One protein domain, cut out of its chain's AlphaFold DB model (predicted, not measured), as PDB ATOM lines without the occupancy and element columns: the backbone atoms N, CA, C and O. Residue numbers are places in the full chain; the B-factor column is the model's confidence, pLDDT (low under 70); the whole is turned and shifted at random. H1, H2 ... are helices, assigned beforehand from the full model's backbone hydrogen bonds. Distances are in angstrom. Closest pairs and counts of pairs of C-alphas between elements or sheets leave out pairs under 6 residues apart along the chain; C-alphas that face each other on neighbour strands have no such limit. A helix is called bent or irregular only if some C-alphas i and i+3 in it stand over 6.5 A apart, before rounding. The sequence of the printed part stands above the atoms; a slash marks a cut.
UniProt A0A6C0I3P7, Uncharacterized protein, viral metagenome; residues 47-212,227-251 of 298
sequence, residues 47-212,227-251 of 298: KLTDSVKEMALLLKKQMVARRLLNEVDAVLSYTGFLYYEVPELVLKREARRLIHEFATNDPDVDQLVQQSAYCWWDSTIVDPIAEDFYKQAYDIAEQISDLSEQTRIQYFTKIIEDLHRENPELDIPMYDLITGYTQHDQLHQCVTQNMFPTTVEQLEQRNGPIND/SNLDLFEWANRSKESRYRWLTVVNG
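Overview. This is residues 47 to 212 and 227 to 251 of the 298 residues of an uncharacterized protein of viral metagenome (UniProt A0A6C0I3P7). One long helix, H1, runs along the longest axis of the model, with H3 and H2 packed on its residues 61 to 76 and H4 folding back beside its residues 48 to 62. H5, H6 and H7 pack together as a small triangle, of which H5 and H6 cross H1; H8 lies beyond H6 and H7, and H9 and H10 pack on H4. The printed part has 191 residues with ten named helices, H1 to H10 in chain order, and no named strand; the class is all helix, and the helix packing is part aligned, part crossed. The whole is compact, with a radius of gyration of the C-alphas of 18.4 A and spans of 54 by 43 by 28 A.

Arrangement. Begin at H1, residues 47 to 78, the hub, which touches five helices. Its residues 48 to 62 alone touch H4, residues 128 to 144, at a shallow tilt of 25 degrees, opposite ways; find the closest C-alphas at Met 55 and Phe 133, 5.9 A apart. Its residues 61 to 69 alone touch H3, residues 111 to 118, at a steep tilt of 49 degrees, closest at the C-alphas of Ala 65 and Ala 117, 4.8 A. Its residues 68 to 76 alone touch H2, residues 88 to 105, closest at the C-alphas of Val 72 and Leu 98, 6.1 A; H2 and H3 form a hairpin. Residues 53 to 60 of H1 alone touch H6, residues 168 to 182, about perpendicular at 88 degrees, closest at the C-alphas of Ala 56 and Pro 173, 5.3 A. H6 is irregular: C-alphas 169 and 172 are 7.2 A apart. H6 forms hairpins with H5, residues 149 to 166, and with H7, residues 185 to 193. H8, residues 197 to 206, touches no helix but is near H6. H4 touches H9, residues 230 to 234, and H10, residues 239 to 249; look for the closest C-alphas at Ala 141 and Phe 232, 5.2 A, and at Glu 131 and Val 249, 5.3 A. Every O i to N i+4 pair is within hydrogen-bond range in H1, H3, H4, H5, H7, H8 and H10, against 13 of 14 in H2, 9 of 11 in H6 and 0 of 1 in H9, where 0 of 2 O i to N i+3 pairs are.

Along the chain. Find C-alpha 47 at (58.646, -89.890, -4.988); from there H1 runs 47.0 A to C-alpha 78 at (63.093, -85.872, -51.572). H2 measures 26.3 A, H5 25.5 A and H4 24.8 A. H10 ends at C-alpha 249, (67.295, -74.719, -18.014).

Size, cuts and confidence. The C-alphas farthest apart, of Glu 85 and Thr 151, are 55.3 A apart. Residues 213 to 226 are not printed, and C-alphas 212 and 227 stand 21.3 A apart across the cut. Of the links that are printed whole, none is long. The mean pLDDT of the printed part is 71.0; 74 residues are under 70, among them 76 to 86, 119 to 127 and 227 to 251.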
ATOM      1  N   LYS A  47      58.332 -91.216  -4.433       88.88
ATOM      2  CA  LYS A  47      58.646 -89.890  -4.988       88.88
ATOM      3  C   LYS A  47      59.673 -89.967  -6.128       88.88
ATOM      4  O   LYS A  47      59.539 -89.281  -7.143       88.88
ATOM      5  N   LEU A  48      60.704 -90.794  -5.957       88.12
ATOM      6  CA  LEU A  48      61.737 -90.987  -6.969       88.12
ATOM      7  C   LEU A  48      61.187 -91.726  -8.198       88.12
ATOM      8  O   LEU A  48      61.532 -91.361  -9.316       88.12
ATOM      9  N   THR A  49      60.297 -92.701  -7.998       92.88
ATOM     10  CA  THR A  49      59.603 -93.433  -9.070       92.88
ATOM     11  C   THR A  49      58.765 -92.482  -9.914       92.88
ATOM     12  O   THR A  49      58.916 -92.476 -11.132       92.88
ATOM     13  N   ASP A  50      57.965 -91.618  -9.281       93.38
ATOM     14  CA  ASP A  50      57.178 -90.593  -9.979       93.38
ATOM     15  C   ASP A  50      58.087 -89.662 -10.793       93.38
ATOM     16  O   ASP A  50      57.836 -89.401 -11.969       93.38
ATOM     17  N   SER A  51      59.208 -89.236 -10.199       89.06
ATOM     18  CA  SER A  51      60.149 -88.336 -10.872       89.06
ATOM     19  C   SER A  51      60.796 -88.994 -12.102       89.06
ATOM     20  O   SER A  51      60.909 -88.374 -13.161       89.06
ATOM     21  N   VAL A  52      61.219 -90.258 -11.977       88.62
ATOM     22  CA  VAL A  52      61.817 -91.035 -13.076       88.62
ATOM     23  C   VAL A  52      60.779 -91.346 -14.155       88.62
ATOM     24  O   VAL A  52      61.101 -91.271 -15.339       88.62
ATOM     25  N   LYS A  53      59.529 -91.617 -13.772       94.56
ATOM     26  CA  LYS A  53      58.409 -91.806 -14.700       94.56
ATOM     27  C   LYS A  53      58.176 -90.573 -15.566       94.56
ATOM     28  O   LYS A  53      58.056 -90.701 -16.782       94.56
ATOM     29  N   GLU A  54      58.149 -89.384 -14.968       93.00
ATOM     30  CA  GLU A  54      58.032 -88.119 -15.705       93.00
ATOM     31  C   GLU A  54      59.185 -87.938 -16.700       93.00
ATOM     32  O   GLU A  54      58.961 -87.595 -17.861       93.00
ATOM     33  N   MET A  55      60.412 -88.260 -16.289       83.88
ATOM     34  CA  MET A  55      61.584 -88.187 -17.163       83.88
ATOM     35  C   MET A  55      61.519 -89.194 -18.328       83.88
ATOM     36  O   MET A  55      61.834 -88.849 -19.466       83.88
ATOM     37  N   ALA A  56      61.053 -90.421 -18.078       87.44
ATOM     38  CA  ALA A  56      60.829 -91.428 -19.115       87.44
ATOM     39  C   ALA A  56      59.722 -91.006 -20.099       87.44
ATOM     40  O   ALA A  56      59.837 -91.228 -21.305       87.44
ATOM     41  N   LEU A  57      58.670 -90.339 -19.618       92.19
ATOM     42  CA  LEU A  57      57.627 -89.765 -20.471       92.19
ATOM     43  C   LEU A  57      58.171 -88.641 -21.365       92.19
ATOM     44  O   LEU A  57      57.794 -88.566 -22.534       92.19
ATOM     45  N   LEU A  58      59.081 -87.803 -20.861       83.44
ATOM     46  CA  LEU A  58      59.758 -86.782 -21.670       83.44
ATOM     47  C   LEU A  58      60.635 -87.414 -22.754       83.44
ATOM     48  O   LEU A  58      60.555 -87.008 -23.912       83.44
ATOM     49  N   LEU A  59      61.388 -88.470 -22.429       81.25
ATOM     50  CA  LEU A  59      62.147 -89.226 -23.432       81.25
ATOM     51  C   LEU A  59      61.237 -89.849 -24.487       81.25
ATOM     52  O   LEU A  59      61.530 -89.748 -25.675       81.25
ATOM     53  N   LYS A  60      60.093 -90.411 -24.084       86.31
ATOM     54  CA  LYS A  60      59.086 -90.908 -25.027       86.31
ATOM     55  C   LYS A  60      58.650 -89.811 -26.002       86.31
ATOM     56  O   LYS A  60      58.623 -90.050 -27.206       86.31
ATOM     57  N   LYS A  61      58.370 -88.596 -25.514       85.12
ATOM     58  CA  LYS A  61      58.042 -87.453 -26.381       85.12
ATOM     59  C   LYS A  61      59.210 -87.052 -27.283       85.12
ATOM     60  O   LYS A  61      58.987 -86.783 -28.460       85.12
ATOM     61  N   GLN A  62      60.448 -87.082 -26.785       79.94
ATOM     62  CA  GLN A  62      61.636 -86.788 -27.594       79.94
ATOM     63  C   GLN A  62      61.831 -87.805 -28.722       79.94
ATOM     64  O   GLN A  62      62.201 -87.441 -29.839       79.94
ATOM     65  N   MET A  63      61.540 -89.083 -28.471       77.81
ATOM     66  CA  MET A  63      61.565 -90.118 -29.507       77.81
ATOM     67  C   MET A  63      60.529 -89.839 -30.604       77.81
ATOM     68  O   MET A  63      60.841 -89.989 -31.787       77.81
ATOM     69  N   VAL A  64      59.323 -89.395 -30.229       81.69
ATOM     70  CA  VAL A  64      58.284 -88.974 -31.185       81.69
ATOM     71  C   VAL A  64      58.739 -87.735 -31.965       81.69
ATOM     72  O   VAL A  64      58.647 -87.726 -33.192       81.69
ATOM     73  N   ALA A  65      59.310 -86.731 -31.293       76.94
ATOM     74  CA  ALA A  65      59.835 -85.526 -31.937       76.94
ATOM     75  C   ALA A  65      60.943 -85.862 -32.948       76.94
ATOM     76  O   ALA A  65      60.961 -85.326 -34.053       76.94
ATOM     77  N   ARG A  66      61.822 -86.817 -32.620       73.62
ATOM     78  CA  ARG A  66      62.874 -87.299 -33.525       73.62
ATOM     79  C   ARG A  66      62.320 -88.077 -34.718       73.62
ATOM     80  O   ARG A  66      62.840 -87.937 -35.822       73.62
ATOM     81  N   ARG A  67      61.279 -88.898 -34.526       80.38
ATOM     82  CA  ARG A  67      60.579 -89.554 -35.646       80.38
ATOM     83  C   ARG A  67      60.028 -88.498 -36.602       80.38
ATOM     84  O   ARG A  67      60.324 -88.555 -37.790       80.38
ATOM     85  N   LEU A  68      59.305 -87.522 -36.060       75.56
ATOM     86  CA  LEU A  68      58.712 -86.429 -36.823       75.56
ATOM     87  C   LEU A  68      59.774 -85.606 -37.568       75.56
ATOM     88  O   LEU A  68      59.608 -85.308 -38.747       75.56
ATOM     89  N   LEU A  69      60.893 -85.294 -36.908       78.44
ATOM     90  CA  LEU A  69      62.057 -84.648 -37.519       78.44
ATOM     91  C   LEU A  69      62.545 -85.420 -38.753       78.44
ATOM     92  O   LEU A  69      62.697 -84.832 -39.821       78.44
ATOM     93  N   ASN A  70      62.747 -86.734 -38.623       73.06
ATOM     94  CA  ASN A  70      63.231 -87.573 -39.720       73.06
ATOM     95  C   ASN A  70      62.227 -87.660 -40.881       73.06
ATOM     96  O   ASN A  70      62.635 -87.702 -42.039       73.06
ATOM     97  N   GLU A  71      60.924 -87.693 -40.595       76.25
ATOM     98  CA  GLU A  71      59.874 -87.705 -41.623       76.25
ATOM     99  C   GLU A  71      59.865 -86.400 -42.430       76.25
ATOM    100  O   GLU A  71      59.814 -86.424 -43.662       76.25
ATOM    101  N   VAL A  72      59.987 -85.258 -41.751       77.00
ATOM    102  CA  VAL A  72      60.085 -83.937 -42.391       77.00
ATOM    103  C   VAL A  72      61.372 -83.818 -43.204       77.00
ATOM    104  O   VAL A  72      61.322 -83.396 -44.359       77.00
ATOM    105  N   ASP A  73      62.513 -84.223 -42.640       72.50
ATOM    106  CA  ASP A  73      63.809 -84.199 -43.326       72.50
ATOM    107  C   ASP A  73      63.810 -85.079 -44.586       72.50
ATOM    108  O   ASP A  73      64.293 -84.661 -45.642       72.50
ATOM    109  N   ALA A  74      63.186 -86.260 -44.522       71.50
ATOM    110  CA  ALA A  74      63.035 -87.143 -45.673       71.50
ATOM    111  C   ALA A  74      62.214 -86.492 -46.797       71.50
ATOM    112  O   ALA A  74      62.603 -86.568 -47.965       71.50
ATOM    113  N   VAL A  75      61.105 -85.817 -46.468       75.44
ATOM    114  CA  VAL A  75      60.276 -85.118 -47.464       75.44
ATOM    115  C   VAL A  75      61.015 -83.926 -48.065       75.44
ATOM    116  O   VAL A  75      61.017 -83.769 -49.287       75.44
ATOM    117  N   LEU A  76      61.673 -83.103 -47.246       69.25
ATOM    118  CA  LEU A  76      62.457 -81.960 -47.725       69.25
ATOM    119  C   LEU A  76      63.595 -82.418 -48.650       69.25
ATOM    120  O   LEU A  76      63.748 -81.901 -49.758       69.25
ATOM    121  N   SER A  77      64.320 -83.461 -48.250       68.50
ATOM    122  CA  SER A  77      65.386 -84.062 -49.056       68.50
ATOM    123  C   SER A  77      64.863 -84.622 -50.384       68.50
ATOM    124  O   SER A  77      65.470 -84.407 -51.432       68.50
ATOM    125  N   TYR A  78      63.711 -85.302 -50.370       65.38
ATOM    126  CA  TYR A  78      63.093 -85.872 -51.572       65.38
ATOM    127  C   TYR A  78      62.533 -84.809 -52.530       65.38
ATOM    128  O   TYR A  78      62.567 -84.982 -53.746       65.38
ATOM    129  N   THR A  79      62.035 -83.691 -51.998       60.03
ATOM    130  CA  THR A  79      61.437 -82.596 -52.785       60.03
ATOM    131  C   THR A  79      62.469 -81.627 -53.371       60.03
ATOM    132  O   THR A  79      62.096 -80.642 -54.005       60.03
ATOM    133  N   GLY A  80      63.764 -81.920 -53.216       54.88
ATOM    134  CA  GLY A  80      64.848 -81.106 -53.765       54.88
ATOM    135  C   GLY A  80      65.151 -79.854 -52.944       54.88
ATOM    136  O   GLY A  80      65.856 -78.973 -53.431       54.88
ATOM    137  N   PHE A  81      64.663 -79.764 -51.700       55.19
ATOM    138  CA  PHE A  81      65.106 -78.738 -50.756       55.19
ATOM    139  C   PHE A  81      66.494 -79.108 -50.234       55.19
ATOM    140  O   PHE A  81      66.673 -79.584 -49.117       55.19
ATOM    141  N   LEU A  82      67.505 -78.895 -51.070       54.09
ATOM    142  CA  LEU A  82      68.893 -78.995 -50.659       54.09
ATOM    143  C   LEU A  82      69.209 -77.803 -49.748       54.09
ATOM    144  O   LEU A  82      69.019 -76.647 -50.131       54.09
ATOM    145  N   TYR A  83      69.705 -78.085 -48.540       51.72
ATOM    146  CA  TYR A  83      69.998 -77.120 -47.465       51.72
ATOM    147  C   TYR A  83      70.849 -75.899 -47.875       51.72
ATOM    148  O   TYR A  83      70.918 -74.919 -47.138       51.72
ATOM    149  N   TYR A  84      71.508 -75.953 -49.036       52.69
ATOM    150  CA  TYR A  84      72.379 -74.914 -49.587       52.69
ATOM    151  C   TYR A  84      71.777 -74.132 -50.770       52.69
ATOM    152  O   TYR A  84      72.350 -73.120 -51.166       52.69
ATOM    153  N   GLU A  85      70.645 -74.564 -51.333       56.78
ATOM    154  CA  GLU A  85      70.025 -73.942 -52.519       56.78
ATOM    155  C   GLU A  85      68.798 -73.090 -52.173       56.78
ATOM    156  O   GLU A  85      68.389 -72.229 -52.954       56.78
ATOM    157  N   VAL A  86      68.220 -73.304 -50.989       63.25
ATOM    158  CA  VAL A  86      66.980 -72.657 -50.557       63.25
ATOM    159  C   VAL A  86      67.264 -71.668 -49.423       63.25
ATOM    160  O   VAL A  86      67.923 -72.037 -48.449       63.25
ATOM    161  N   PRO A  87      66.753 -70.422 -49.488       72.69
ATOM    162  CA  PRO A  87      66.886 -69.476 -48.387       72.69
ATOM    163  C   PRO A  87      66.373 -70.070 -47.068       72.69
ATOM    164  O   PRO A  87      65.275 -70.626 -47.024       72.69
ATOM    165  N   GLU A  88      67.121 -69.880 -45.979       68.69
ATOM    166  CA  GLU A  88      66.813 -70.424 -44.644       68.69
ATOM    167  C   GLU A  88      65.363 -70.138 -44.207       68.69
ATOM    168  O   GLU A  88      64.683 -70.999 -43.653       68.69
ATOM    169  N   LEU A  89      64.842 -68.946 -44.518       72.94
ATOM    170  CA  LEU A  89      63.465 -68.557 -44.205       72.94
ATOM    171  C   LEU A  89      62.415 -69.439 -44.902       72.94
ATOM    172  O   LEU A  89      61.358 -69.710 -44.332       72.94
ATOM    173  N   VAL A  90      62.680 -69.856 -46.140       76.50
ATOM    174  CA  VAL A  90      61.774 -70.717 -46.911       76.50
ATOM    175  C   VAL A  90      61.821 -72.135 -46.350       76.50
ATOM    176  O   VAL A  90      60.766 -72.716 -46.109       76.50
ATOM    177  N   LEU A  91      63.018 -72.638 -46.032       73.62
ATOM    178  CA  LEU A  91      63.206 -73.940 -45.392       73.62
ATOM    179  C   LEU A  91      62.470 -74.024 -44.043       73.62
ATOM    180  O   LEU A  91      61.721 -74.965 -43.809       73.62
ATOM    181  N   LYS A  92      62.603 -72.997 -43.191       80.12
ATOM    182  CA  LYS A  92      61.886 -72.900 -41.907       80.12
ATOM    183  C   LYS A  92      60.367 -72.936 -42.079       80.12
ATOM    184  O   LYS A  92      59.668 -73.628 -41.341       80.12
ATOM    185  N   ARG A  93      59.831 -72.197 -43.055       83.88
ATOM    186  CA  ARG A  93      58.384 -72.188 -43.331       83.88
ATOM    187  C   ARG A  93      57.886 -73.552 -43.792       83.88
ATOM    188  O   ARG A  93      56.830 -73.978 -43.330       83.88
ATOM    189  N   GLU A  94      58.638 -74.221 -44.658       84.44
ATOM    190  CA  GLU A  94      58.250 -75.525 -45.186       84.44
ATOM    191  C   GLU A  94      58.355 -76.624 -44.127       84.44
ATOM    192  O   GLU A  94      57.405 -77.383 -43.947       84.44
ATOM    193  N   ALA A  95      59.428 -76.635 -43.331       82.06
ATOM    194  CA  ALA A  95      59.551 -77.520 -42.175       82.06
ATOM    195  C   ALA A  95      58.368 -77.338 -41.210       82.06
ATOM    196  O   ALA A  95      57.719 -78.307 -40.830       82.06
ATOM    197  N   ARG A  96      58.005 -76.088 -40.881       86.81
ATOM    198  CA  ARG A  96      56.841 -75.796 -40.029       86.81
ATOM    199  C   ARG A  96      55.527 -76.301 -40.630       86.81
ATOM    200  O   ARG A  96      54.677 -76.797 -39.894       86.81
ATOM    201  N   ARG A  97      55.346 -76.159 -41.948       90.62
ATOM    202  CA  ARG A  97      54.158 -76.646 -42.663       90.62
ATOM    203  C   ARG A  97      54.056 -78.169 -42.574       90.62
ATOM    204  O   ARG A  97      52.998 -78.669 -42.207       90.62
ATOM    205  N   LEU A  98      55.149 -78.876 -42.861       87.50
ATOM    206  CA  LEU A  98      55.217 -80.338 -42.825       87.50
ATOM    207  C   LEU A  98      55.005 -80.886 -41.410       87.50
ATOM    208  O   LEU A  98      54.218 -81.809 -41.233       87.50
ATOM    209  N   ILE A  99      55.621 -80.277 -40.392       88.12
ATOM    210  CA  ILE A  99      55.396 -80.636 -38.980       88.12
ATOM    211  C   ILE A  99      53.910 -80.555 -38.630       88.12
ATOM    212  O   ILE A  99      53.370 -81.474 -38.024       88.12
ATOM    213  N   HIS A 100      53.241 -79.471 -39.027       90.62
ATOM    214  CA  HIS A 100      51.818 -79.297 -38.750       90.62
ATOM    215  C   HIS A 100      50.946 -80.316 -39.501       90.62
ATOM    216  O   HIS A 100      49.967 -80.827 -38.954       90.62
ATOM    217  N   GLU A 101      51.308 -80.634 -40.744       91.31
ATOM    218  CA  GLU A 101      50.623 -81.637 -41.560       91.31
ATOM    219  C   GLU A 101      50.738 -83.041 -40.952       91.31
ATOM    220  O   GLU A 101      49.721 -83.710 -40.767       91.31
ATOM    221  N   PHE A 102      51.943 -83.467 -40.569       88.38
ATOM    222  CA  PHE A 102      52.152 -84.748 -39.893       88.38
ATOM    223  C   PHE A 102      51.444 -84.798 -38.538       88.38
ATOM    224  O   PHE A 102      50.746 -85.767 -38.252       88.38
ATOM    225  N   ALA A 103      51.520 -83.724 -37.749       90.56
ATOM    226  CA  ALA A 103      50.854 -83.646 -36.453       90.56
ATOM    227  C   ALA A 103      49.327 -83.773 -36.534       90.56
ATOM    228  O   ALA A 103      48.699 -84.338 -35.647       90.56
ATOM    229  N   THR A 104      48.710 -83.269 -37.606       89.69
ATOM    230  CA  THR A 104      47.252 -83.378 -37.798       89.69
ATOM    231  C   THR A 104      46.802 -84.834 -37.966       89.69
ATOM    232  O   THR A 104      45.654 -85.167 -37.672       89.69
ATOM    233  N   ASN A 105      47.703 -85.704 -38.426       86.81
ATOM    234  CA  ASN A 105      47.420 -87.104 -38.721       86.81
ATOM    235  C   ASN A 105      47.894 -88.066 -37.620       86.81
ATOM    236  O   ASN A 105      47.634 -89.265 -37.722       86.81
ATOM    237  N   ASP A 106      48.564 -87.564 -36.582       87.88
ATOM    238  CA  ASP A 106      49.215 -88.376 -35.561       87.88
ATOM    239  C   ASP A 106      48.819 -87.920 -34.144       87.88
ATOM    240  O   ASP A 106      49.233 -86.844 -33.700       87.88
ATOM    241  N   PRO A 107      48.025 -88.717 -33.404       87.00
ATOM    242  CA  PRO A 107      47.561 -88.344 -32.071       87.00
ATOM    243  C   PRO A 107      48.681 -88.280 -31.021       87.00
ATOM    244  O   PRO A 107      48.470 -87.673 -29.971       87.00
ATOM    245  N   ASP A 108      49.854 -88.868 -31.282       87.06
ATOM    246  CA  ASP A 108      51.000 -88.829 -30.365       87.06
ATOM    247  C   ASP A 108      51.822 -87.530 -30.503       87.06
ATOM    248  O   ASP A 108      52.724 -87.269 -29.702       87.06
ATOM    249  N   VAL A 109      51.522 -86.697 -31.507       89.75
ATOM    250  CA  VAL A 109      52.260 -85.466 -31.824       89.75
ATOM    251  C   VAL A 109      51.554 -84.244 -31.228       89.75
ATOM    252  O   VAL A 109      50.831 -83.491 -31.888       89.75
ATOM    253  N   ASP A 110      51.792 -84.015 -29.937       91.69
ATOM    254  CA  ASP A 110      51.300 -82.828 -29.238       91.69
ATOM    255  C   ASP A 110      52.084 -81.545 -29.609       91.69
ATOM    256  O   ASP A 110      53.050 -81.553 -30.378       91.69
ATOM    257  N   GLN A 111      51.652 -80.398 -29.078       90.25
ATOM    258  CA  GLN A 111      52.302 -79.111 -29.347       90.25
ATOM    259  C   GLN A 111      53.770 -79.081 -28.892       90.25
ATOM    260  O   GLN A 111      54.590 -78.425 -29.535       90.25
ATOM    261  N   LEU A 112      54.097 -79.779 -27.804       84.62
ATOM    262  CA  LEU A 112      55.444 -79.829 -27.250       84.62
ATOM    263  C   LEU A 112      56.367 -80.607 -28.199       84.62
ATOM    264  O   LEU A 112      57.419 -80.105 -28.584       84.62
ATOM    265  N   VAL A 113      55.913 -81.769 -28.680       87.12
ATOM    266  CA  VAL A 113      56.592 -82.584 -29.700       87.12
ATOM    267  C   VAL A 113      56.822 -81.792 -30.988       87.12
ATOM    268  O   VAL A 113      57.916 -81.833 -31.549       87.12
ATOM    269  N   GLN A 114      55.823 -81.037 -31.457       87.31
ATOM    270  CA  GLN A 114      55.955 -80.203 -32.659       87.31
ATOM    271  C   GLN A 114      57.013 -79.106 -32.490       87.31
ATOM    272  O   GLN A 114      57.787 -78.850 -33.413       87.31
ATOM    273  N   GLN A 115      57.051 -78.450 -31.326       77.81
ATOM    274  CA  GLN A 115      58.029 -77.404 -31.024       77.81
ATOM    275  C   GLN A 115      59.449 -77.968 -30.927       77.81
ATOM    276  O   GLN A 115      60.362 -77.397 -31.524       77.81
ATOM    277  N   SER A 116      59.618 -79.107 -30.253       75.94
ATOM    278  CA  SER A 116      60.897 -79.821 -30.164       75.94
ATOM    279  C   SER A 116      61.371 -80.374 -31.502       75.94
ATOM    280  O   SER A 116      62.554 -80.327 -31.803       75.94
ATOM    281  N   ALA A 117      60.476 -80.849 -32.371       76.56
ATOM    282  CA  ALA A 117      60.880 -81.207 -33.727       76.56
ATOM    283  C   ALA A 117      61.344 -79.958 -34.499       76.56
ATOM    284  O   ALA A 117      62.388 -79.969 -35.147       76.56
ATOM    285  N   TYR A 118      60.596 -78.853 -34.398       76.19
ATOM    286  CA  TYR A 118      60.877 -77.627 -35.145       76.19
ATOM    287  C   TYR A 118      62.173 -76.917 -34.721       76.19
ATOM    288  O   TYR A 118      62.813 -76.280 -35.563       76.19
ATOM    289  N   CYS A 119      62.596 -77.032 -33.456       66.25
ATOM    290  CA  CYS A 119      63.802 -76.360 -32.959       66.25
ATOM    291  C   CYS A 119      65.079 -76.787 -33.705       66.25
ATOM    292  O   CYS A 119      66.041 -76.022 -33.749       66.25
ATOM    293  N   TRP A 120      65.072 -77.950 -34.373       68.06
ATOM    294  CA  TRP A 120      66.152 -78.372 -35.270       68.06
ATOM    295  C   TRP A 120      66.431 -77.358 -36.387       68.06
ATOM    296  O   TRP A 120      67.584 -77.083 -36.717       68.06
ATOM    297  N   TRP A 121      65.378 -76.765 -36.956       65.31
ATOM    298  CA  TRP A 121      65.500 -75.796 -38.047       65.31
ATOM    299  C   TRP A 121      65.583 -74.351 -37.559       65.31
ATOM    300  O   TRP A 121      66.009 -73.486 -38.325       65.31
ATOM    301  N   ASP A 122      65.200 -74.062 -36.313       64.56
ATOM    302  CA  ASP A 122      65.223 -72.714 -35.754       64.56
ATOM    303  C   ASP A 122      66.001 -72.629 -34.439       64.56
ATOM    304  O   ASP A 122      65.447 -72.700 -33.347       64.56
ATOM    305  N   SER A 123      67.304 -72.361 -34.568       55.78
ATOM    306  CA  SER A 123      68.246 -72.192 -33.448       55.78
ATOM    307  C   SER A 123      67.907 -71.068 -32.455       55.78
ATOM    308  O   SER A 123      68.602 -70.907 -31.457       55.78
ATOM    309  N   THR A 124      66.892 -70.243 -32.737       58.75
ATOM    310  CA  THR A 124      66.416 -69.221 -31.791       58.75
ATOM    311  C   THR A 124      65.455 -69.784 -30.742       58.75
ATOM    312  O   THR A 124      65.154 -69.100 -29.765       58.75
ATOM    313  N   ILE A 125      64.990 -71.019 -30.936       58.41
ATOM    314  CA  ILE A 125      64.047 -71.715 -30.068       58.41
ATOM    315  C   ILE A 125      64.820 -72.741 -29.240       58.41
ATOM    316  O   ILE A 125      65.537 -73.578 -29.784       58.41
ATOM    317  N   VAL A 126      64.666 -72.673 -27.919       59.69
ATOM    318  CA  VAL A 126      65.159 -73.708 -26.998       59.69
ATOM    319  C   VAL A 126      64.237 -74.922 -27.110       59.69
ATOM    320  O   VAL A 126      63.021 -74.747 -27.116       59.69
ATOM    321  N   ASP A 127      64.804 -76.128 -27.229       67.38
ATOM    322  CA  ASP A 127      64.035 -77.381 -27.254       67.38
ATOM    323  C   ASP A 127      63.292 -77.554 -25.913       67.38
ATOM    324  O   ASP A 127      63.946 -77.787 -24.889       67.38
ATOM    325  N   PRO A 128      61.950 -77.453 -25.894       70.00
ATOM    326  CA  PRO A 128      61.204 -77.443 -24.644       70.00
ATOM    327  C   PRO A 128      61.166 -78.820 -23.956       70.00
ATOM    328  O   PRO A 128      61.155 -78.882 -22.731       70.00
ATOM    329  N   ILE A 129      61.215 -79.936 -24.703       71.44
ATOM    330  CA  ILE A 129      61.325 -81.279 -24.102       71.44
ATOM    331  C   ILE A 129      62.694 -81.451 -23.452       71.44
ATOM    332  O   ILE A 129      62.781 -81.992 -22.351       71.44
ATOM    333  N   ALA A 130      63.763 -81.001 -24.116       66.94
ATOM    334  CA  ALA A 130      65.107 -81.092 -23.556       66.94
ATOM    335  C   ALA A 130      65.246 -80.239 -22.284       66.94
ATOM    336  O   ALA A 130      65.810 -80.706 -21.296       66.94
ATOM    337  N   GLU A 131      64.708 -79.017 -22.283       68.50
ATOM    338  CA  GLU A 131      64.687 -78.131 -21.113       68.50
ATOM    339  C   GLU A 131      64.013 -78.802 -19.904       68.50
ATOM    340  O   GLU A 131      64.627 -78.922 -18.835       68.50
ATOM    341  N   ASP A 132      62.794 -79.316 -20.094       75.00
ATOM    342  CA  ASP A 132      62.044 -80.020 -19.051       75.00
ATOM    343  C   ASP A 132      62.754 -81.306 -18.604       75.00
ATOM    344  O   ASP A 132      62.837 -81.592 -17.406       75.00
ATOM    345  N   PHE A 133      63.326 -82.065 -19.544       74.62
ATOM    346  CA  PHE A 133      64.069 -83.291 -19.250       74.62
ATOM    347  C   PHE A 133      65.263 -83.004 -18.343       74.62
ATOM    348  O   PHE A 133      65.461 -83.681 -17.332       74.62
ATOM    349  N   TYR A 134      66.050 -81.977 -18.669       65.88
ATOM    350  CA  TYR A 134      67.221 -81.631 -17.876       65.88
ATOM    351  C   TYR A 134      66.844 -81.135 -16.488       65.88
ATOM    352  O   TYR A 134      67.504 -81.531 -15.527       65.88
ATOM    353  N   LYS A 135      65.782 -80.331 -16.367       68.94
ATOM    354  CA  LYS A 135      65.234 -79.903 -15.076       68.94
ATOM    355  C   LYS A 135      64.844 -81.102 -14.209       68.94
ATOM    356  O   LYS A 135      65.290 -81.199 -13.067       68.94
ATOM    357  N   GLN A 136      64.112 -82.053 -14.783       73.31
ATOM    358  CA  GLN A 136      63.699 -83.269 -14.087       73.31
ATOM    359  C   GLN A 136      64.893 -84.130 -13.654       73.31
ATOM    360  O   GLN A 136      64.931 -84.646 -12.535       73.31
ATOM    361  N   ALA A 137      65.905 -84.258 -14.515       67.25
ATOM    362  CA  ALA A 137      67.123 -84.995 -14.200       67.25
ATOM    363  C   ALA A 137      67.854 -84.405 -12.982       67.25
ATOM    364  O   ALA A 137      68.393 -85.145 -12.159       67.25
ATOM    365  N   TYR A 138      67.848 -83.084 -12.818       66.12
ATOM    366  CA  TYR A 138      68.430 -82.439 -11.641       66.12
ATOM    367  C   TYR A 138      67.611 -82.645 -10.376       66.12
ATOM    368  O   TYR A 138      68.191 -82.943  -9.333       66.12
ATOM    369  N   ASP A 139      66.284 -82.570 -10.465       70.31
ATOM    370  CA  ASP A 139      65.411 -82.850  -9.324       70.31
ATOM    371  C   ASP A 139      65.605 -84.293  -8.826       70.31
ATOM    372  O   ASP A 139      65.621 -84.551  -7.620       70.31
ATOM    373  N   ILE A 140      65.826 -85.246  -9.736       73.00
ATOM    374  CA  ILE A 140      66.228 -86.621  -9.404       73.00
ATOM    375  C   ILE A 140      67.624 -86.644  -8.770       73.00
ATOM    376  O   ILE A 140      67.808 -87.294  -7.738       73.00
ATOM    377  N   ALA A 141      68.595 -85.918  -9.339       64.75
ATOM    378  CA  ALA A 141      69.964 -85.838  -8.820       64.75
ATOM    379  C   ALA A 141      69.994 -85.354  -7.363       64.75
ATOM    380  O   ALA A 141      70.677 -85.943  -6.524       64.75
ATOM    381  N   GLU A 142      69.248 -84.292  -7.051       68.06
ATOM    382  CA  GLU A 142      69.150 -83.746  -5.698       68.06
ATOM    383  C   GLU A 142      68.547 -84.768  -4.732       68.06
ATOM    384  O   GLU A 142      69.087 -84.967  -3.640       68.06
ATOM    385  N   GLN A 143      67.490 -85.474  -5.150       73.19
ATOM    386  CA  GLN A 143      66.801 -86.483  -4.339       73.19
ATOM    387  C   GLN A 143      67.674 -87.675  -3.931       73.19
ATOM    388  O   GLN A 143      67.365 -88.323  -2.929       73.19
ATOM    389  N   ILE A 144      68.732 -87.974  -4.690       68.56
ATOM    390  CA  ILE A 144      69.636 -89.112  -4.447       68.56
ATOM    391  C   ILE A 144      71.062 -88.690  -4.072       68.56
ATOM    392  O   ILE A 144      71.933 -89.547  -3.888       68.56
ATOM    393  N   SER A 145      71.323 -87.385  -3.983       66.31
ATOM    394  CA  SER A 145      72.664 -86.816  -3.793       66.31
ATOM    395  C   SER A 145      73.340 -87.271  -2.495       66.31
ATOM    396  O   SER A 145      74.556 -87.450  -2.461       66.31
ATOM    397  N   ASP A 146      72.551 -87.534  -1.455       66.25
ATOM    398  CA  ASP A 146      72.977 -88.021  -0.141       66.25
ATOM    399  C   ASP A 146      73.198 -89.544  -0.083       66.25
ATOM    400  O   ASP A 146      73.757 -90.048   0.892       66.25
ATOM    401  N   LEU A 147      72.764 -90.287  -1.105       68.44
ATOM    402  CA  LEU A 147      72.851 -91.746  -1.151       68.44
ATOM    403  C   LEU A 147      74.216 -92.217  -1.667       68.44
ATOM    404  O   LEU A 147      74.805 -91.590  -2.548       68.44
ATOM    405  N   SER A 148      74.689 -93.365  -1.173       70.38
ATOM    406  CA  SER A 148      75.841 -94.057  -1.765       70.38
ATOM    407  C   SER A 148      75.479 -94.646  -3.130       70.38
ATOM    408  O   SER A 148      74.319 -94.962  -3.386       70.38
ATOM    409  N   GLU A 149      76.474 -94.853  -3.991       67.44
ATOM    410  CA  GLU A 149      76.306 -95.482  -5.310       67.44
ATOM    411  C   GLU A 149      75.545 -96.815  -5.230       67.44
ATOM    412  O   GLU A 149      74.539 -96.996  -5.911       67.44
ATOM    413  N   GLN A 150      75.935 -97.700  -4.306       75.19
ATOM    414  CA  GLN A 150      75.255 -98.979  -4.091       75.19
ATOM    415  C   GLN A 150      73.772 -98.805  -3.724       75.19
ATOM    416  O   GLN A 150      72.918 -99.534  -4.226       75.19
ATOM    417  N   THR A 151      73.453 -97.826  -2.872       74.44
ATOM    418  CA  THR A 151      72.061 -97.528  -2.512       74.44
ATOM    419  C   THR A 151      71.294 -96.945  -3.698       74.44
ATOM    420  O   THR A 151      70.158 -97.345  -3.931       74.44
ATOM    421  N   ARG A 152      71.905 -96.064  -4.500       75.50
ATOM    422  CA  ARG A 152      71.281 -95.533  -5.724       75.50
ATOM    423  C   ARG A 152      70.925 -96.653  -6.692       75.50
ATOM    424  O   ARG A 152      69.794 -96.686  -7.162       75.50
ATOM    425  N   ILE A 153      71.842 -97.594  -6.925       76.31
ATOM    426  CA  ILE A 153      71.594 -98.763  -7.781       76.31
ATOM    427  C   ILE A 153      70.374 -99.535  -7.276       76.31
ATOM    428  O   ILE A 153      69.463 -99.795  -8.050       76.31
ATOM    429  N   GLN A 154      70.301 -99.828  -5.975       79.44
ATOM    430  CA  GLN A 154      69.170-100.562  -5.396       79.44
ATOM    431  C   GLN A 154      67.833 -99.821  -5.554       79.44
ATOM    432  O   GLN A 154      66.820-100.455  -5.844       79.44
ATOM    433  N   TYR A 155      67.824 -98.492  -5.409       84.62
ATOM    434  CA  TYR A 155      66.640 -97.672  -5.686       84.62
ATOM    435  C   TYR A 155      66.244 -97.730  -7.165       84.62
ATOM    436  O   TYR A 155      65.085 -97.991  -7.469       84.62
ATOM    437  N   PHE A 156      67.190 -97.537  -8.089       85.50
ATOM    438  CA  PHE A 156      66.904 -97.579  -9.525       85.50
ATOM    439  C   PHE A 156      66.477 -98.967 -10.008       85.50
ATOM    440  O   PHE A 156      65.570 -99.050 -10.826       85.50
ATOM    441  N   THR A 157      67.041-100.052  -9.470       87.31
ATOM    442  CA  THR A 157      66.565-101.418  -9.736       87.31
ATOM    443  C   THR A 157      65.090-101.561  -9.364       87.31
ATOM    444  O   THR A 157      64.306-102.050 -10.170       87.31
ATOM    445  N   LYS A 158      64.680-101.071  -8.184       88.62
ATOM    446  CA  LYS A 158      63.267-101.096  -7.774       88.62
ATOM    447  C   LYS A 158      62.370-100.237  -8.652       88.62
ATOM    448  O   LYS A 158      61.310-100.697  -9.049       88.62
ATOM    449  N   ILE A 159      62.827 -99.047  -9.026       91.38
ATOM    450  CA  ILE A 159      62.088 -98.170  -9.940       91.38
ATOM    451  C   ILE A 159      61.886 -98.837 -11.303       91.38
ATOM    452  O   ILE A 159      60.785 -98.791 -11.836       91.38
ATOM    453  N   ILE A 160      62.918 -99.476 -11.861       89.81
ATOM    454  CA  ILE A 160      62.821-100.205 -13.134       89.81
ATOM    455  C   ILE A 160      61.802-101.351 -13.020       89.81
ATOM    456  O   ILE A 160      60.951-101.496 -13.894       89.81
ATOM    457  N   GLU A 161      61.856-102.139 -11.941       92.12
ATOM    458  CA  GLU A 161      60.904-103.231 -11.686       92.12
ATOM    459  C   GLU A 161      59.454-102.736 -11.547       92.12
ATOM    460  O   GLU A 161      58.532-103.351 -12.093       92.12
ATOM    461  N   ASP A 162      59.238-101.643 -10.812       92.62
ATOM    462  CA  ASP A 162      57.904-101.094 -10.563       92.62
ATOM    463  C   ASP A 162      57.332-100.418 -11.816       92.62
ATOM    464  O   ASP A 162      56.184-100.683 -12.177       92.62
ATOM    465  N   LEU A 163      58.138 -99.645 -12.554       93.38
ATOM    466  CA  LEU A 163      57.709 -99.038 -13.817       93.38
ATOM    467  C   LEU A 163      57.413-100.076 -14.894       93.38
ATOM    468  O   LEU A 163      56.423 -99.920 -15.596       93.38
ATOM    469  N   HIS A 164      58.191-101.154 -14.998       93.12
ATOM    470  CA  HIS A 164      57.868-102.242 -15.922       93.12
ATOM    471  C   HIS A 164      56.503-102.876 -15.599       93.12
ATOM    472  O   HIS A 164      55.699-103.152 -16.490       93.12
ATOM    473  N   ARG A 165      56.206-103.082 -14.307       92.25
ATOM    474  CA  ARG A 165      54.937-103.673 -13.858       92.25
ATOM    475  C   ARG A 165      53.740-102.755 -14.118       92.25
ATOM    476  O   ARG A 165      52.668-103.245 -14.468       92.25
ATOM    477  N   GLU A 166      53.899-101.455 -13.884       93.25
ATOM    478  CA  GLU A 166      52.805-100.476 -13.932       93.25
ATOM    479  C   GLU A 166      52.634 -99.806 -15.303       93.25
ATOM    480  O   GLU A 166      51.519 -99.429 -15.668       93.25
ATOM    481  N   ASN A 167      53.726 -99.648 -16.054       94.12
ATOM    482  CA  ASN A 167      53.830 -98.876 -17.292       94.12
ATOM    483  C   ASN A 167      54.829 -99.520 -18.283       94.12
ATOM    484  O   ASN A 167      55.839 -98.896 -18.625       94.12
ATOM    485  N   PRO A 168      54.570-100.743 -18.785       90.56
ATOM    486  CA  PRO A 168      55.487-101.448 -19.692       90.56
ATOM    487  C   PRO A 168      55.765-100.680 -20.998       90.56
ATOM    488  O   PRO A 168      56.791-100.865 -21.647       90.56
ATOM    489  N   GLU A 169      54.891 -99.752 -21.393       88.62
ATOM    490  CA  GLU A 169      55.125 -98.841 -22.516       88.62
ATOM    491  C   GLU A 169      56.308 -97.876 -22.312       88.62
ATOM    492  O   GLU A 169      56.707 -97.194 -23.262       88.62
ATOM    493  N   LEU A 170      56.844 -97.782 -21.090       91.25
ATOM    494  CA  LEU A 170      58.021 -96.987 -20.747       91.25
ATOM    495  C   LEU A 170      59.325 -97.789 -20.786       91.25
ATOM    496  O   LEU A 170      60.379 -97.179 -20.632       91.25
ATOM    497  N   ASP A 171      59.298 -99.095 -21.061       89.50
ATOM    498  CA  ASP A 171      60.507 -99.930 -21.067       89.50
ATOM    499  C   ASP A 171      61.563 -99.433 -22.069       89.50
ATOM    500  O   ASP A 171      62.747 -99.375 -21.746       89.50
ATOM    501  N   ILE A 172      61.148 -98.992 -23.265       86.56
ATOM    502  CA  ILE A 172      62.076 -98.442 -24.269       86.56
ATOM    503  C   ILE A 172      62.642 -97.075 -23.829       86.56
ATOM    504  O   ILE A 172      63.863 -96.934 -23.800       86.56
ATOM    505  N   PRO A 173      61.826 -96.074 -23.429       87.00
ATOM    506  CA  PRO A 173      62.353 -94.842 -22.838       87.00
ATOM    507  C   PRO A 173      63.266 -95.070 -21.627       87.00
ATOM    508  O   PRO A 173      64.250 -94.355 -21.456       87.00
ATOM    509  N   MET A 174      62.966 -96.069 -20.794       86.25
ATOM    510  CA  MET A 174      63.808 -96.455 -19.663       86.25
ATOM    511  C   MET A 174      65.122 -97.080 -20.126       86.25
ATOM    512  O   MET A 174      66.168 -96.768 -19.562       86.25
ATOM    513  N   TYR A 175      65.111 -97.909 -21.171       84.38
ATOM    514  CA  TYR A 175      66.337 -98.408 -21.787       84.38
ATOM    515  C   TYR A 175      67.208 -97.252 -22.292       84.38
ATOM    516  O   TYR A 175      68.404 -97.233 -22.003       84.38
ATOM    517  N   ASP A 176      66.624 -96.267 -22.980       72.69
ATOM    518  CA  ASP A 176      67.349 -95.089 -23.475       72.69
ATOM    519  C   ASP A 176      67.876 -94.226 -22.322       72.69
ATOM    520  O   ASP A 176      69.020 -93.771 -22.361       72.69
ATOM    521  N   LEU A 177      67.087 -94.050 -21.259       74.62
ATOM    522  CA  LEU A 177      67.513 -93.357 -20.047       74.62
ATOM    523  C   LEU A 177      68.743 -94.031 -19.427       74.62
ATOM    524  O   LEU A 177      69.767 -93.395 -19.176       74.62
ATOM    525  N   ILE A 178      68.642 -95.332 -19.171       74.06
ATOM    526  CA  ILE A 178      69.680 -96.088 -18.480       74.06
ATOM    527  C   ILE A 178      70.918 -96.220 -19.362       74.06
ATOM    528  O   ILE A 178      72.016 -95.910 -18.907       74.06
ATOM    529  N   THR A 179      70.764 -96.611 -20.620       69.44
ATOM    530  CA  THR A 179      71.888 -96.860 -21.531       69.44
ATOM    531  C   THR A 179      72.523 -95.561 -22.015       69.44
ATOM    532  O   THR A 179      73.742 -95.465 -22.070       69.44
ATOM    533  N   GLY A 180      71.720 -94.544 -22.332       56.00
ATOM    534  CA  GLY A 180      72.208 -93.275 -22.868       56.00
ATOM    535  C   GLY A 180      72.751 -92.322 -21.804       56.00
ATOM    536  O   GLY A 180      73.753 -91.652 -22.053       56.00
ATOM    537  N   TYR A 181      72.128 -92.272 -20.619       58.56
ATOM    538  CA  TYR A 181      72.402 -91.223 -19.626       58.56
ATOM    539  C   TYR A 181      73.012 -91.730 -18.321       58.56
ATOM    540  O   TYR A 181      73.715 -90.970 -17.655       58.56
ATOM    541  N   THR A 182      72.769 -92.989 -17.944       56.31
ATOM    542  CA  THR A 182      73.470 -93.587 -16.797       56.31
ATOM    543  C   THR A 182      74.703 -94.358 -17.244       56.31
ATOM    544  O   THR A 182      75.746 -94.164 -16.651       56.31
ATOM    545  N   GLN A 183      74.620 -95.160 -18.312       58.09
ATOM    546  CA  GLN A 183      75.678 -96.071 -18.778       58.09
ATOM    547  C   GLN A 183      76.130 -97.097 -17.715       58.09
ATOM    548  O   GLN A 183      77.243 -97.621 -17.772       58.09
ATOM    549  N   HIS A 184      75.269 -97.402 -16.736       64.00
ATOM    550  CA  HIS A 184      75.594 -98.316 -15.645       64.00
ATOM    551  C   HIS A 184      75.217 -99.767 -15.982       64.00
ATOM    552  O   HIS A 184      74.032-100.103 -16.057       64.00
ATOM    553  N   ASP A 185      76.211-100.653 -16.080       70.19
ATOM    554  CA  ASP A 185      76.048-102.042 -16.542       70.19
ATOM    555  C   ASP A 185      74.962-102.828 -15.795       70.19
ATOM    556  O   ASP A 185      74.142-103.504 -16.413       70.19
ATOM    557  N   GLN A 186      74.905-102.730 -14.461       73.75
ATOM    558  CA  GLN A 186      73.906-103.480 -13.680       73.75
ATOM    559  C   GLN A 186      72.477-102.978 -13.919       73.75
ATOM    560  O   GLN A 186      71.536-103.768 -13.919       73.75
ATOM    561  N   LEU A 187      72.303-101.670 -14.132       75.88
ATOM    562  CA  LEU A 187      70.987-101.096 -14.409       75.88
ATOM    563  C   LEU A 187      70.584-101.391 -15.852       75.88
ATOM    564  O   LEU A 187      69.421-101.682 -16.112       75.88
ATOM    565  N   HIS A 188      71.552-101.386 -16.771       77.94
ATOM    566  CA  HIS A 188      71.356-101.796 -18.154       77.94
ATOM    567  C   HIS A 188      70.908-103.265 -18.245       77.94
ATOM    568  O   HIS A 188      69.924-103.580 -18.913       77.94
ATOM    569  N   GLN A 189      71.552-104.168 -17.500       85.12
ATOM    570  CA  GLN A 189      71.103-105.560 -17.383       85.12
ATOM    571  C   GLN A 189      69.696-105.657 -16.781       85.12
ATOM    572  O   GLN A 189      68.875-106.429 -17.262       85.12
ATOM    573  N   CYS A 190      69.395-104.859 -15.754       86.12
ATOM    574  CA  CYS A 190      68.078-104.843 -15.123       86.12
ATOM    575  C   CYS A 190      66.964-104.415 -16.094       86.12
ATOM    576  O   CYS A 190      65.940-105.086 -16.173       86.12
ATOM    577  N   VAL A 191      67.164-103.345 -16.871       84.00
ATOM    578  CA  VAL A 191      66.144-102.868 -17.820       84.00
ATOM    579  C   VAL A 191      65.990-103.800 -19.026       84.00
ATOM    580  O   VAL A 191      64.874-104.058 -19.462       84.00
ATOM    581  N   THR A 192      67.084-104.381 -19.527       87.06
ATOM    582  CA  THR A 192      67.045-105.311 -20.673       87.06
ATOM    583  C   THR A 192      66.398-106.652 -20.343       87.06
ATOM    584  O   THR A 192      65.740-107.230 -21.204       87.06
ATOM    585  N   GLN A 193      66.515-107.135 -19.102       89.19
ATOM    586  CA  GLN A 193      65.858-108.369 -18.648       89.19
ATOM    587  C   GLN A 193      64.327-108.301 -18.698       89.19
ATOM    588  O   GLN A 193      63.676-109.338 -18.821       89.19
ATOM    589  N   ASN A 194      63.761-107.098 -18.629       83.25
ATOM    590  CA  ASN A 194      62.318-106.875 -18.690       83.25
ATOM    591  C   ASN A 194      61.788-106.788 -20.136       83.25
ATOM    592  O   ASN A 194      60.580-106.789 -20.355       83.25
ATOM    593  N   MET A 195      62.678-106.737 -21.134       84.69
ATOM    594  CA  MET A 195      62.336-106.538 -22.542       84.69
ATOM    595  C   MET A 195      62.446-107.836 -23.351       84.69
ATOM    596  O   MET A 195      63.212-108.745 -23.030       84.69
ATOM    597  N   PHE A 196      61.709-107.925 -24.464       84.44
ATOM    598  CA  PHE A 196      61.870-109.045 -25.393       84.44
ATOM    599  C   PHE A 196      63.276-109.025 -26.022       84.44
ATOM    600  O   PHE A 196      63.682-107.972 -26.522       84.44
ATOM    601  N   PRO A 197      63.995-110.167 -26.101       82.19
ATOM    602  CA  PRO A 197      65.359-110.213 -26.638       82.19
ATOM    603  C   PRO A 197      65.496-109.602 -28.036       82.19
ATOM    604  O   PRO A 197      66.420-108.845 -28.295       82.19
ATOM    605  N   THR A 198      64.516-109.833 -28.912       80.94
ATOM    606  CA  THR A 198      64.485-109.250 -30.262       80.94
ATOM    607  C   THR A 198      64.367-107.726 -30.257       80.94
ATOM    608  O   THR A 198      64.865-107.072 -31.166       80.94
ATOM    609  N   THR A 199      63.717-107.144 -29.243       81.50
ATOM    610  CA  THR A 199      63.634-105.685 -29.073       81.50
ATOM    611  C   THR A 199      64.983-105.132 -28.637       81.50
ATOM    612  O   THR A 199      65.432-104.133 -29.189       81.50
ATOM    613  N   VAL A 200      65.658-105.806 -27.702       76.25
ATOM    614  CA  VAL A 200      67.004-105.425 -27.251       76.25
ATOM    615  C   VAL A 200      67.997-105.505 -28.410       76.25
ATOM    616  O   VAL A 200      68.674-104.522 -28.682       76.25
ATOM    617  N   GLU A 201      68.003-106.601 -29.172       75.81
ATOM    618  CA  GLU A 201      68.853-106.758 -30.360       75.81
ATOM    619  C   GLU A 201      68.615-105.648 -31.394       75.81
ATOM    620  O   GLU A 201      69.566-105.095 -31.942       75.81
ATOM    621  N   GLN A 202      67.354-105.290 -31.658       72.25
ATOM    622  CA  GLN A 202      67.019-104.196 -32.573       72.25
ATOM    623  C   GLN A 202      67.494-102.845 -32.052       72.25
ATOM    624  O   GLN A 202      67.993-102.042 -32.838       72.25
ATOM    625  N   LEU A 203      67.340-102.579 -30.754       70.50
ATOM    626  CA  LEU A 203      67.826-101.351 -30.137       70.50
ATOM    627  C   LEU A 203      69.350-101.296 -30.198       70.50
ATOM    628  O   LEU A 203      69.881-100.319 -30.695       70.50
ATOM    629  N   GLU A 204      70.060-102.355 -29.823       68.12
ATOM    630  CA  GLU A 204      71.524-102.426 -29.894       68.12
ATOM    631  C   GLU A 204      72.055-102.285 -31.330       68.12
ATOM    632  O   GLU A 204      73.053-101.601 -31.555       68.12
ATOM    633  N   GLN A 205      71.360-102.854 -32.322       62.81
ATOM    634  CA  GLN A 205      71.688-102.686 -33.743       62.81
ATOM    635  C   GLN A 205      71.407-101.266 -34.244       62.81
ATOM    636  O   GLN A 205      72.201-100.702 -34.999       62.81
ATOM    637  N   ARG A 206      70.284-100.673 -33.822       54.62
ATOM    638  CA  ARG A 206      69.920 -99.279 -34.113       54.62
ATOM    639  C   ARG A 206      70.853 -98.293 -33.406       54.62
ATOM    640  O   ARG A 206      71.035 -97.183 -33.893       54.62
ATOM    641  N   ASN A 207      71.461 -98.737 -32.309       47.47
ATOM    642  CA  ASN A 207      72.400 -98.004 -31.472       47.47
ATOM    643  C   ASN A 207      73.863 -98.230 -31.862       47.47
ATOM    644  O   ASN A 207      74.762 -97.837 -31.114       47.47
ATOM    645  N   GLY A 208      74.123 -98.761 -33.061       33.06
ATOM    646  CA  GLY A 208      75.351 -98.424 -33.767       33.06
ATOM    647  C   GLY A 208      75.446 -96.903 -33.940       33.06
ATOM    648  O   GLY A 208      74.477 -96.248 -34.313       33.06
ATOM    649  N   PRO A 209      76.604 -96.326 -33.625       34.06
ATOM    650  CA  PRO A 209      76.776 -95.690 -32.332       34.06
ATOM    651  C   PRO A 209      75.729 -94.574 -32.072       34.06
ATOM    652  O   PRO A 209      75.679 -93.563 -32.767       34.06
ATOM    653  N   ILE A 210      74.985 -94.676 -30.963       37.62
ATOM    654  CA  ILE A 210      74.265 -93.547 -30.312       37.62
ATOM    655  C   ILE A 210      75.194 -92.339 -30.007       37.62
ATOM    656  O   ILE A 210      74.742 -91.270 -29.595       37.62
ATOM    657  N   ASN A 211      76.498 -92.472 -30.251       34.59
ATOM    658  CA  ASN A 211      77.493 -91.421 -30.112       34.59
ATOM    659  C   ASN A 211      77.255 -90.204 -31.006       34.59
ATOM    660  O   ASN A 211      77.695 -89.134 -30.633       34.59
ATOM    661  N   ASP A 212      76.546 -90.248 -32.131       32.06
ATOM    662  CA  ASP A 212      76.576 -89.044 -32.981       32.06
ATOM    663  C   ASP A 212      75.763 -87.863 -32.416       32.06
ATOM    664  O   ASP A 212      76.092 -86.716 -32.698       32.06
ATOM    665  N   SER A 227      83.417 -93.051 -13.102       32.41
ATOM    666  CA  SER A 227      82.258 -93.960 -13.030       32.41
ATOM    667  C   SER A 227      81.034 -93.520 -13.848       32.41
ATOM    668  O   SER A 227      80.622 -92.360 -13.822       32.41
ATOM    669  N   ASN A 228      80.429 -94.496 -14.528       37.34
ATOM    670  CA  ASN A 228      79.290 -94.373 -15.432       37.34
ATOM    671  C   ASN A 228      77.969 -94.119 -14.664       37.34
ATOM    672  O   ASN A 228      77.121 -94.999 -14.551       37.34
ATOM    673  N   LEU A 229      77.806 -92.925 -14.087       37.75
ATOM    674  CA  LEU A 229      76.562 -92.401 -13.480       37.75
ATOM    675  C   LEU A 229      76.321 -90.929 -13.904       37.75
ATOM    676  O   LEU A 229      75.690 -90.131 -13.203       37.75
ATOM    677  N   ASP A 230      76.872 -90.538 -15.054       43.84
ATOM    678  CA  ASP A 230      77.475 -89.212 -15.226       43.84
ATOM    679  C   ASP A 230      76.583 -88.114 -15.848       43.84
ATOM    680  O   ASP A 230      77.090 -87.061 -16.216       43.84
ATOM    681  N   LEU A 231      75.252 -88.269 -15.907       43.12
ATOM    682  CA  LEU A 231      74.355 -87.099 -16.027       43.12
ATOM    683  C   LEU A 231      74.149 -86.428 -14.653       43.12
ATOM    684  O   LEU A 231      74.135 -85.202 -14.525       43.12
ATOM    685  N   PHE A 232      74.047 -87.248 -13.602       42.00
ATOM    686  CA  PHE A 232      73.744 -86.819 -12.236       42.00
ATOM    687  C   PHE A 232      74.978 -86.284 -11.493       42.00
ATOM    688  O   PHE A 232      74.862 -85.360 -10.683       42.00
ATOM    689  N   GLU A 233      76.169 -86.814 -11.794       39.66
ATOM    690  CA  GLU A 233      77.438 -86.236 -11.337       39.66
ATOM    691  C   GLU A 233      77.804 -84.970 -12.128       39.66
ATOM    692  O   GLU A 233      78.161 -83.963 -11.516       39.66
ATOM    693  N   TRP A 234      77.647 -84.945 -13.456       45.03
ATOM    694  CA  TRP A 234      77.937 -83.761 -14.281       45.03
ATOM    695  C   TRP A 234      77.129 -82.516 -13.884       45.03
ATOM    696  O   TRP A 234      77.712 -81.436 -13.740       45.03
ATOM    697  N   ALA A 235      75.829 -82.663 -13.593       42.50
ATOM    698  CA  ALA A 235      74.976 -81.568 -13.113       42.50
ATOM    699  C   ALA A 235      75.427 -80.984 -11.753       42.50
ATOM    700  O   ALA A 235      75.167 -79.816 -11.445       42.50
ATOM    701  N   ASN A 236      76.152 -81.768 -10.943       38.09
ATOM    702  CA  ASN A 236      76.580 -81.398  -9.592       38.09
ATOM    703  C   ASN A 236      78.098 -81.237  -9.403       38.09
ATOM    704  O   ASN A 236      78.537 -80.870  -8.312       38.09
ATOM    705  N   ARG A 237      78.908 -81.437 -10.450       38.88
ATOM    706  CA  ARG A 237      80.379 -81.478 -10.364       38.88
ATOM    707  C   ARG A 237      81.049 -80.136 -10.066       38.88
ATOM    708  O   ARG A 237      82.113 -80.114  -9.453       38.88
ATOM    709  N   SER A 238      80.471 -79.007 -10.483       35.81
ATOM    710  CA  SER A 238      81.030 -77.679 -10.187       35.81
ATOM    711  C   SER A 238      80.000 -76.553 -10.322       35.81
ATOM    712  O   SER A 238      78.976 -76.709 -10.985       35.81
ATOM    713  N   LYS A 239      80.296 -75.376  -9.744       37.56
ATOM    714  CA  LYS A 239      79.502 -74.146  -9.941       37.56
ATOM    715  C   LYS A 239      79.354 -73.778 -11.424       37.56
ATOM    716  O   LYS A 239      78.341 -73.200 -11.789       37.56
ATOM    717  N   GLU A 240      80.340 -74.108 -12.259       39.09
ATOM    718  CA  GLU A 240      80.365 -73.779 -13.686       39.09
ATOM    719  C   GLU A 240      79.572 -74.785 -14.533       39.09
ATOM    720  O   GLU A 240      78.821 -74.376 -15.415       39.09
ATOM    721  N   SER A 241      79.650 -76.081 -14.215       40.09
ATOM    722  CA  SER A 241      78.798 -77.122 -14.814       40.09
ATOM    723  C   SER A 241      77.331 -76.887 -14.455       40.09
ATOM    724  O   SER A 241      76.469 -76.894 -15.329       40.09
ATOM    725  N   ARG A 242      77.068 -76.534 -13.189       41.62
ATOM    726  CA  ARG A 242      75.756 -76.091 -12.710       41.62
ATOM    727  C   ARG A 242      75.297 -74.812 -13.408       41.62
ATOM    728  O   ARG A 242      74.130 -74.709 -13.740       41.62
ATOM    729  N   TYR A 243      76.189 -73.854 -13.670       37.62
ATOM    730  CA  TYR A 243      75.856 -72.630 -14.410       37.62
ATOM    731  C   TYR A 243      75.518 -72.918 -15.878       37.62
ATOM    732  O   TYR A 243      74.525 -72.397 -16.362       37.62
ATOM    733  N   ARG A 244      76.278 -73.769 -16.583       41.06
ATOM    734  CA  ARG A 244      75.970 -74.177 -17.971       41.06
ATOM    735  C   ARG A 244      74.654 -74.945 -18.059       41.06
ATOM    736  O   ARG A 244      73.841 -74.645 -18.922       41.06
ATOM    737  N   TRP A 245      74.418 -75.856 -17.122       42.56
ATOM    738  CA  TRP A 245      73.157 -76.579 -16.994       42.56
ATOM    739  C   TRP A 245      71.983 -75.630 -16.668       42.56
ATOM    740  O   TRP A 245      70.981 -75.629 -17.372       42.56
ATOM    741  N   LEU A 246      72.150 -74.695 -15.723       35.59
ATOM    742  CA  LEU A 246      71.182 -73.623 -15.442       35.59
ATOM    743  C   LEU A 246      70.999 -72.646 -16.618       35.59
ATOM    744  O   LEU A 246      69.966 -71.996 -16.693       35.59
ATOM    745  N   THR A 247      71.969 -72.505 -17.523       38.62
ATOM    746  CA  THR A 247      71.847 -71.663 -18.728       38.62
ATOM    747  C   THR A 247      70.924 -72.329 -19.753       38.62
ATOM    748  O   THR A 247      70.114 -71.644 -20.369       38.62
ATOM    749  N   VAL A 248      71.005 -73.660 -19.882       37.22
ATOM    750  CA  VAL A 248      70.089 -74.476 -20.698       37.22
ATOM    751  C   VAL A 248      68.680 -74.491 -20.087       37.22
ATOM    752  O   VAL A 248      67.716 -74.313 -20.813       37.22
ATOM    753  N   VAL A 249      68.572 -74.614 -18.757       31.94
ATOM    754  CA  VAL A 249      67.295 -74.719 -18.014       31.94
ATOM    755  C   VAL A 249      66.587 -73.375 -17.766       31.94
ATOM    756  O   VAL A 249      65.399 -73.358 -17.477       31.94
ATOM    757  N   ASN A 250      67.291 -72.237 -17.818       31.33
ATOM    758  CA  ASN A 250      66.686 -70.910 -17.603       31.33
ATOM    759  C   ASN A 250      66.646 -70.044 -18.874       31.33
ATOM    760  O   ASN A 250      66.355 -68.850 -18.783       31.33
ATOM    761  N   GLY A 251      67.020 -70.585 -20.039       31.00
ATOM    762  CA  GLY A 251      67.015 -69.863 -21.319       31.00
ATOM    763  C   GLY A 251      67.926 -68.624 -21.406       31.00
ATOM    764  O   GLY A 251      67.914 -67.918 -22.416       31.00
TER     765      GLY A 251